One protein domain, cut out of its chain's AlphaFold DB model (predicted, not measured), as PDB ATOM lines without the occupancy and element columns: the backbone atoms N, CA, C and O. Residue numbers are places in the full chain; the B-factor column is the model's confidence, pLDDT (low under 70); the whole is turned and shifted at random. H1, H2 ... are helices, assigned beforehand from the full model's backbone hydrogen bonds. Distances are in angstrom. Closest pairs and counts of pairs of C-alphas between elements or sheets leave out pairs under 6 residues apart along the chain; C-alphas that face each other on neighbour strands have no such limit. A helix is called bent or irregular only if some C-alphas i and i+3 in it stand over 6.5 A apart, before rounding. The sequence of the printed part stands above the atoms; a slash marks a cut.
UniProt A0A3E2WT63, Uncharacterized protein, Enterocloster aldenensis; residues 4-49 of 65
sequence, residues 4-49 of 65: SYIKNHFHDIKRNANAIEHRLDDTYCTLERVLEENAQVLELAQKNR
ATOM      1  N   SER A   4      -2.259 -21.778 -31.725       96.12
ATOM      2  CA  SER A   4      -0.860 -22.134 -31.997       96.12
ATOM      3  C   SER A   4      -0.699 -22.697 -33.405       96.12
ATOM      4  O   SER A   4       0.163 -22.227 -34.148       96.12
ATOM      5  N   TYR A   5      -1.571 -23.627 -33.806       96.56
ATOM      6  CA  TYR A   5      -1.558 -24.194 -35.150       96.56
ATOM      7  C   TYR A   5      -1.724 -23.110 -36.219       96.56
ATOM      8  O   TYR A   5      -0.925 -23.021 -37.149       96.56
ATOM      9  N   ILE A   6      -2.730 -22.238 -36.076       96.88
ATOM     10  CA  ILE A   6      -2.980 -21.167 -37.051       96.88
ATOM     11  C   ILE A   6      -1.766 -20.246 -37.166       96.88
ATOM     12  O   ILE A   6      -1.347 -19.938 -38.278       96.88
ATOM     13  N   LYS A   7      -1.172 -19.832 -36.041       97.00
ATOM     14  CA  LYS A   7       0.006 -18.952 -36.041       97.00
ATOM     15  C   LYS A   7       1.212 -19.598 -36.722       97.00
ATOM     16  O   LYS A   7       1.888 -18.931 -37.501       97.00
ATOM     17  N   ASN A   8       1.451 -20.882 -36.470       96.12
ATOM     18  CA  ASN A   8       2.595 -21.606 -37.024       96.12
ATOM     19  C   ASN A   8       2.415 -21.963 -38.510       96.12
ATOM     20  O   ASN A   8       3.397 -22.024 -39.244       96.12
ATOM     21  N   HIS A   9       1.172 -22.150 -38.969       95.81
ATOM     22  CA  HIS A   9       0.854 -22.633 -40.319       95.81
ATOM     23  C   HIS A   9       0.108 -21.618 -41.194       95.81
ATOM     24  O   HIS A   9      -0.400 -21.974 -42.258       95.81
ATOM     25  N   PHE A  10       0.037 -20.343 -40.796       96.06
ATOM     26  CA  PHE A  10      -0.769 -19.337 -41.498       96.06
ATOM     27  C   PHE A  10      -0.432 -19.216 -42.990       96.06
ATOM     28  O   PHE A  10      -1.329 -19.104 -43.822       96.06
ATOM     29  N   HIS A  11       0.851 -19.291 -43.347       94.88
ATOM     30  CA  HIS A  11       1.278 -19.228 -44.744       94.88
ATOM     31  C   HIS A  11       0.707 -20.385 -45.582       94.88
ATOM     32  O   HIS A  11       0.254 -20.176 -46.710       94.88
ATOM     33  N   ASP A  12       0.684 -21.598 -45.028       94.25
ATOM     34  CA  ASP A  12       0.093 -22.761 -45.691       94.25
ATOM     35  C   ASP A  12      -1.429 -22.645 -45.772       94.25
ATOM     36  O   ASP A  12      -2.004 -22.913 -46.827       94.25
ATOM     37  N   ILE A  13      -2.076 -22.196 -44.691       94.31
ATOM     38  CA  ILE A  13      -3.523 -21.943 -44.649       94.31
ATOM     39  C   ILE A  13      -3.913 -20.955 -45.752       94.31
ATOM     40  O   ILE A  13      -4.807 -21.247 -46.544       94.31
ATOM     41  N   LYS A  14      -3.201 -19.828 -45.855       93.81
ATOM     42  CA  LYS A  14      -3.449 -18.802 -46.871       93.81
ATOM     43  C   LYS A  14      -3.238 -19.333 -48.289       93.81
ATOM     44  O   LYS A  14      -4.100 -19.157 -49.144       93.81
ATOM     45  N   ARG A  15      -2.131 -20.045 -48.537       92.56
ATOM     46  CA  ARG A  15      -1.872 -20.669 -49.846       92.56
ATOM     47  C   ARG A  15      -2.998 -21.625 -50.244       92.56
ATOM     48  O   ARG A  15      -3.436 -21.603 -51.390       92.56
ATOM     49  N   ASN A  16      -3.456 -22.456 -49.311       92.56
ATOM     50  CA  ASN A  16      -4.487 -23.457 -49.575       92.56
ATOM     51  C   ASN A  16      -5.881 -22.841 -49.750       92.56
ATOM     52  O   ASN A  16      -6.645 -23.336 -50.575       92.56
ATOM     53  N   ALA A  17      -6.196 -21.748 -49.043       91.88
ATOM     54  CA  ALA A  17      -7.461 -21.024 -49.199       91.88
ATOM     55  C   ALA A  17      -7.699 -20.573 -50.649       91.88
ATOM     56  O   ALA A  17      -8.835 -20.546 -51.106       91.88
ATOM     57  N   ASN A  18      -6.621 -20.292 -51.386       91.44
ATOM     58  CA  ASN A  18      -6.679 -19.851 -52.775       91.44
ATOM     59  C   ASN A  18      -6.213 -20.913 -53.797       91.44
ATOM     60  O   ASN A  18      -5.971 -20.600 -54.965       91.44
ATOM     61  N   ALA A  19      -6.044 -22.175 -53.383       91.75
ATOM     62  CA  ALA A  19      -5.429 -23.203 -54.230       91.75
ATOM     63  C   ALA A  19      -6.305 -23.651 -55.413       91.75
ATOM     64  O   ALA A  19      -5.768 -24.143 -56.401       91.75
ATOM     65  N   ILE A  20      -7.630 -23.495 -55.307       90.38
ATOM     66  CA  ILE A  20      -8.596 -23.906 -56.339       90.38
ATOM     67  C   ILE A  20      -9.192 -22.700 -57.073       90.38
ATOM     68  O   ILE A  20      -9.282 -22.704 -58.297       90.38
ATOM     69  N   GLU A  21      -9.623 -21.673 -56.337       89.12
ATOM     70  CA  GLU A  21     -10.397 -20.552 -56.889       89.12
ATOM     71  C   GLU A  21      -9.549 -19.404 -57.471       89.12
ATOM     72  O   GLU A  21     -10.099 -18.554 -58.167       89.12
ATOM     73  N   HIS A  22      -8.226 -19.388 -57.250       87.06
ATOM     74  CA  HIS A  22      -7.270 -18.408 -57.803       87.06
ATOM     75  C   HIS A  22      -7.759 -16.945 -57.789       87.06
ATOM     76  O   HIS A  22      -7.624 -16.197 -58.762       87.06
ATOM     77  N   ARG A  23      -8.329 -16.518 -56.664       89.00
ATOM     78  CA  ARG A  23      -8.779 -15.157 -56.386       89.00
ATOM     79  C   ARG A  23      -7.675 -14.147 -56.674       89.00
ATOM     80  O   ARG A  23      -6.564 -14.266 -56.160       89.00
ATOM     81  N   LEU A  24      -8.034 -13.127 -57.455       86.44
ATOM     82  CA  LEU A  24      -7.185 -11.971 -57.758       86.44
ATOM     83  C   LEU A  24      -6.920 -11.116 -56.511       86.44
ATOM     84  O   LEU A  24      -5.821 -10.595 -56.352       86.44
ATOM     85  N   ASP A  25      -7.920 -10.992 -55.634       87.31
ATOM     86  CA  ASP A  25      -7.800 -10.314 -54.346       87.31
ATOM     87  C   ASP A  25      -7.930 -11.313 -53.185       87.31
ATOM     88  O   ASP A  25      -9.009 -11.841 -52.885       87.31
ATOM     89  N   ASP A  26      -6.791 -11.546 -52.534       85.94
ATOM     90  CA  ASP A  26      -6.636 -12.384 -51.343       85.94
ATOM     91  C   ASP A  26      -6.133 -11.572 -50.127       85.94
ATOM     92  O   ASP A  26      -5.522 -12.081 -49.178       85.94
ATOM     93  N   THR A  27      -6.367 -10.257 -50.143       89.75
ATOM     94  CA  THR A  27      -6.038  -9.373 -49.010       89.75
ATOM     95  C   THR A  27      -6.945  -9.623 -47.806       89.75
ATOM     96  O   THR A  27      -6.538  -9.394 -46.670       89.75
ATOM     97  N   TYR A  28      -8.140 -10.171 -48.043       89.31
ATOM     98  CA  TYR A  28      -9.118 -10.518 -47.013       89.31
ATOM     99  C   TYR A  28      -8.625 -11.627 -46.066       89.31
ATOM    100  O   TYR A  28      -8.987 -11.625 -44.890       89.31
ATOM    101  N   CYS A  29      -7.798 -12.562 -46.554       92.94
ATOM    102  CA  CYS A  29      -7.233 -13.646 -45.751       92.94
ATOM    103  C   CYS A  29      -6.026 -13.133 -44.941       92.94
ATOM    104  O   CYS A  29      -4.874 -13.194 -45.395       92.94
ATOM    105  N   THR A  30      -6.298 -12.585 -43.753       97.06
ATOM    106  CA  THR A  30      -5.281 -12.153 -42.778       97.06
ATOM    107  C   THR A  30      -5.253 -13.076 -41.562       97.06
ATOM    108  O   THR A  30      -6.222 -13.787 -41.286       97.06
ATOM    109  N   LEU A  31      -4.138 -13.070 -40.828       97.62
ATOM    110  CA  LEU A  31      -3.955 -13.912 -39.646       97.62
ATOM    111  C   LEU A  31      -5.003 -13.599 -38.576       97.62
ATOM    112  O   LEU A  31      -5.616 -14.508 -38.024       97.62
ATOM    113  N   GLU A  32      -5.237 -12.314 -38.321       98.25
ATOM    114  CA  GLU A  32      -6.183 -11.824 -37.316       98.25
ATOM    115  C   GLU A  32      -7.589 -12.344 -37.598       98.25
ATOM    116  O   GLU A  32      -8.284 -12.801 -36.695       98.25
ATOM    117  N   ARG A  33      -7.977 -12.335 -38.873       97.06
ATOM    118  CA  ARG A  33      -9.316 -12.726 -39.296       97.06
ATOM    119  C   ARG A  33      -9.515 -14.227 -39.291       97.06
ATOM    120  O   ARG A  33     -10.553 -14.690 -38.840       97.06
ATOM    121  N   VAL A  34      -8.501 -14.991 -39.696       97.38
ATOM    122  CA  VAL A  34      -8.527 -16.452 -39.549       97.38
ATOM    123  C   VAL A  34      -8.615 -16.846 -38.073       97.38
ATOM    124  O   VAL A  34      -9.361 -17.763 -37.742       97.38
ATOM    125  N   LEU A  35      -7.898 -16.156 -37.180       98.31
ATOM    126  CA  LEU A  35      -7.977 -16.396 -35.736       98.31
ATOM    127  C   LEU A  35      -9.368 -16.076 -35.178       98.31
ATOM    128  O   LEU A  35      -9.943 -16.909 -34.477       98.31
ATOM    129  N   GLU A  36      -9.910 -14.904 -35.512       98.25
ATOM    130  CA  GLU A  36     -11.232 -14.459 -35.068       98.25
ATOM    131  C   GLU A  36     -12.339 -15.409 -35.546       98.25
ATOM    132  O   GLU A  36     -13.097 -15.941 -34.733       98.25
ATOM    133  N   GLU A  37     -12.406 -15.681 -36.850       97.88
ATOM    134  CA  GLU A  37     -13.454 -16.519 -37.436       97.88
ATOM    135  C   GLU A  37     -13.354 -17.970 -36.948       97.88
ATOM    136  O   GLU A  37     -14.365 -18.580 -36.597       97.88
ATOM    137  N   ASN A  38     -12.143 -18.535 -36.843       97.25
ATOM    138  CA  ASN A  38     -11.966 -19.891 -36.321       97.25
ATOM    139  C   ASN A  38     -12.374 -19.991 -34.840       97.25
ATOM    140  O   ASN A  38     -12.964 -21.001 -34.451       97.25
ATOM    141  N   ALA A  39     -12.092 -18.971 -34.022       97.75
ATOM    142  CA  ALA A  39     -12.526 -18.942 -32.624       97.75
ATOM    143  C   ALA A  39     -14.059 -18.895 -32.509       97.75
ATOM    144  O   ALA A  39     -14.638 -19.691 -31.769       97.75
ATOM    145  N   GLN A  40     -14.716 -18.039 -33.301       98.25
ATOM    146  CA  GLN A  40     -16.180 -17.941 -33.347       98.25
ATOM    147  C   GLN A  40     -16.827 -19.265 -33.784       98.25
ATOM    148  O   GLN A  40     -17.780 -19.739 -33.161       98.25
ATOM    149  N   VAL A  41     -16.295 -19.908 -34.828       97.19
ATOM    150  CA  VAL A  41     -16.804 -21.202 -35.310       97.19
ATOM    151  C   VAL A  41     -16.606 -22.304 -34.268       97.19
ATOM    152  O   VAL A  41     -17.514 -23.112 -34.062       97.19
ATOM    153  N   LEU A  42     -15.457 -22.340 -33.585       96.88
ATOM    154  CA  LEU A  42     -15.192 -23.316 -32.527       96.88
ATOM    155  C   LEU A  42     -16.162 -23.151 -31.350       96.88
ATOM    156  O   LEU A  42     -16.726 -24.144 -30.887       96.88
ATOM    157  N   GLU A  43     -16.402 -21.916 -30.903       97.94
ATOM    158  CA  GLU A  43     -17.373 -21.618 -29.845       97.94
ATOM    159  C   GLU A  43     -18.780 -22.094 -30.238       97.94
ATOM    160  O   GLU A  43     -19.461 -22.774 -29.463       97.94
ATOM    161  N   LEU A  44     -19.209 -21.801 -31.470       98.12
ATOM    162  CA  LEU A  44     -20.507 -22.241 -31.981       98.12
ATOM    163  C   LEU A  44     -20.603 -23.768 -32.073       98.12
ATOM    164  O   LEU A  44     -21.637 -24.330 -31.699       98.12
ATOM    165  N   ALA A  45     -19.549 -24.451 -32.524       97.56
ATOM    166  CA  ALA A  45     -19.512 -25.909 -32.587       97.56
ATOM    167  C   ALA A  45     -19.649 -26.531 -31.189       97.56
ATOM    168  O   ALA A  45     -20.473 -27.427 -30.990       97.56
ATOM    169  N   GLN A  46     -18.916 -26.007 -30.202       96.38
ATOM    170  CA  GLN A  46     -18.995 -26.443 -28.805       96.38
ATOM    171  C   GLN A  46     -20.386 -26.202 -28.210       96.38
ATOM    172  O   GLN A  46     -20.988 -27.120 -27.645       96.38
ATOM    173  N   LYS A  47     -20.938 -24.996 -28.390       98.38
ATOM    174  CA  LYS A  47     -22.266 -24.610 -27.887       98.38
ATOM    175  C   LYS A  47     -23.376 -25.512 -28.423       98.38
ATOM    176  O   LYS A  47     -24.301 -25.849 -27.689       98.38
ATOM    177  N   ASN A  48     -23.274 -25.917 -29.687       98.19
ATOM    178  CA  ASN A  48     -24.258 -26.773 -30.345       98.19
ATOM    179  C   ASN A  48     -23.930 -28.272 -30.250       98.19
ATOM    180  O   ASN A  48     -24.655 -29.078 -30.826       98.19
ATOM    181  N   ARG A  49     -22.865 -28.660 -29.527       96.94
ATOM    182  CA  ARG A  49     -22.382 -30.052 -29.429       96.94
ATOM    183  C   ARG A  49     -22.185 -30.705 -30.803       96.94
ATOM    184  O   ARG A  49     -22.479 -31.885 -30.984       96.94
TER     185      ARG A  49
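This is residues 4 to 49 of the 65 residues of an uncharacterized protein of Enterocloster aldenensis (UniProt A0A3E2WT63). The model is a loose pair of helices about perpendicular to each other: the longer helix, H2, begins at the side of H1, where its residues 31 to 35 pack on residues 6 to 10 of H1, and then runs away from H1. A long loop leaves the end of H1, swings out and folds back to the start of H2; its residues 19 to 25 stick out, and so do residues 39 to 49, of which 39 to 47 belong to H2. The printed part has 46 residues with two named helices, H1 then H2, and no named strand; the class is all helix. The whole is loose, with a radius of gyration of the C-alphas of 12.3 A, and elongated, spanning 36 by 21 by 15 A.

H2, residues 31 to 47, touches H1, residues 4 to 17, with residues 31 to 35 alone. On its side, H1 touches H2 with residues 6 to 10 alone. The closest C-alphas of the two helices are those of Phe 10 and Leu 31, 6.6 A apart. Their lines are about perpendicular, at 74 degrees, and their centres are 14.5 A apart. In H2 every O i to N i+4 pair is within hydrogen-bond range; in H1 it is 8 of 10.

H2 measures 24.2 A from C-alpha 31 at (-3.955, -13.912, -39.646) to C-alpha 47 at (-22.266, -24.610, -27.887). H1 measures 18.5 A and begins with C-alpha 4 at (-0.860, -22.134, -31.997). H1 is irregular: C-alphas 8 and 11 are 8.2 A apart, and its line is a rough one.

The two C-alphas farthest apart, those of Leu 24 and Arg 49, are 36.9 A apart. The link from H1 to H2, residues 18 to 30, is long. The printed part has no cut. The mean pLDDT of the printed part is 94.6, and no printed residue is under 70.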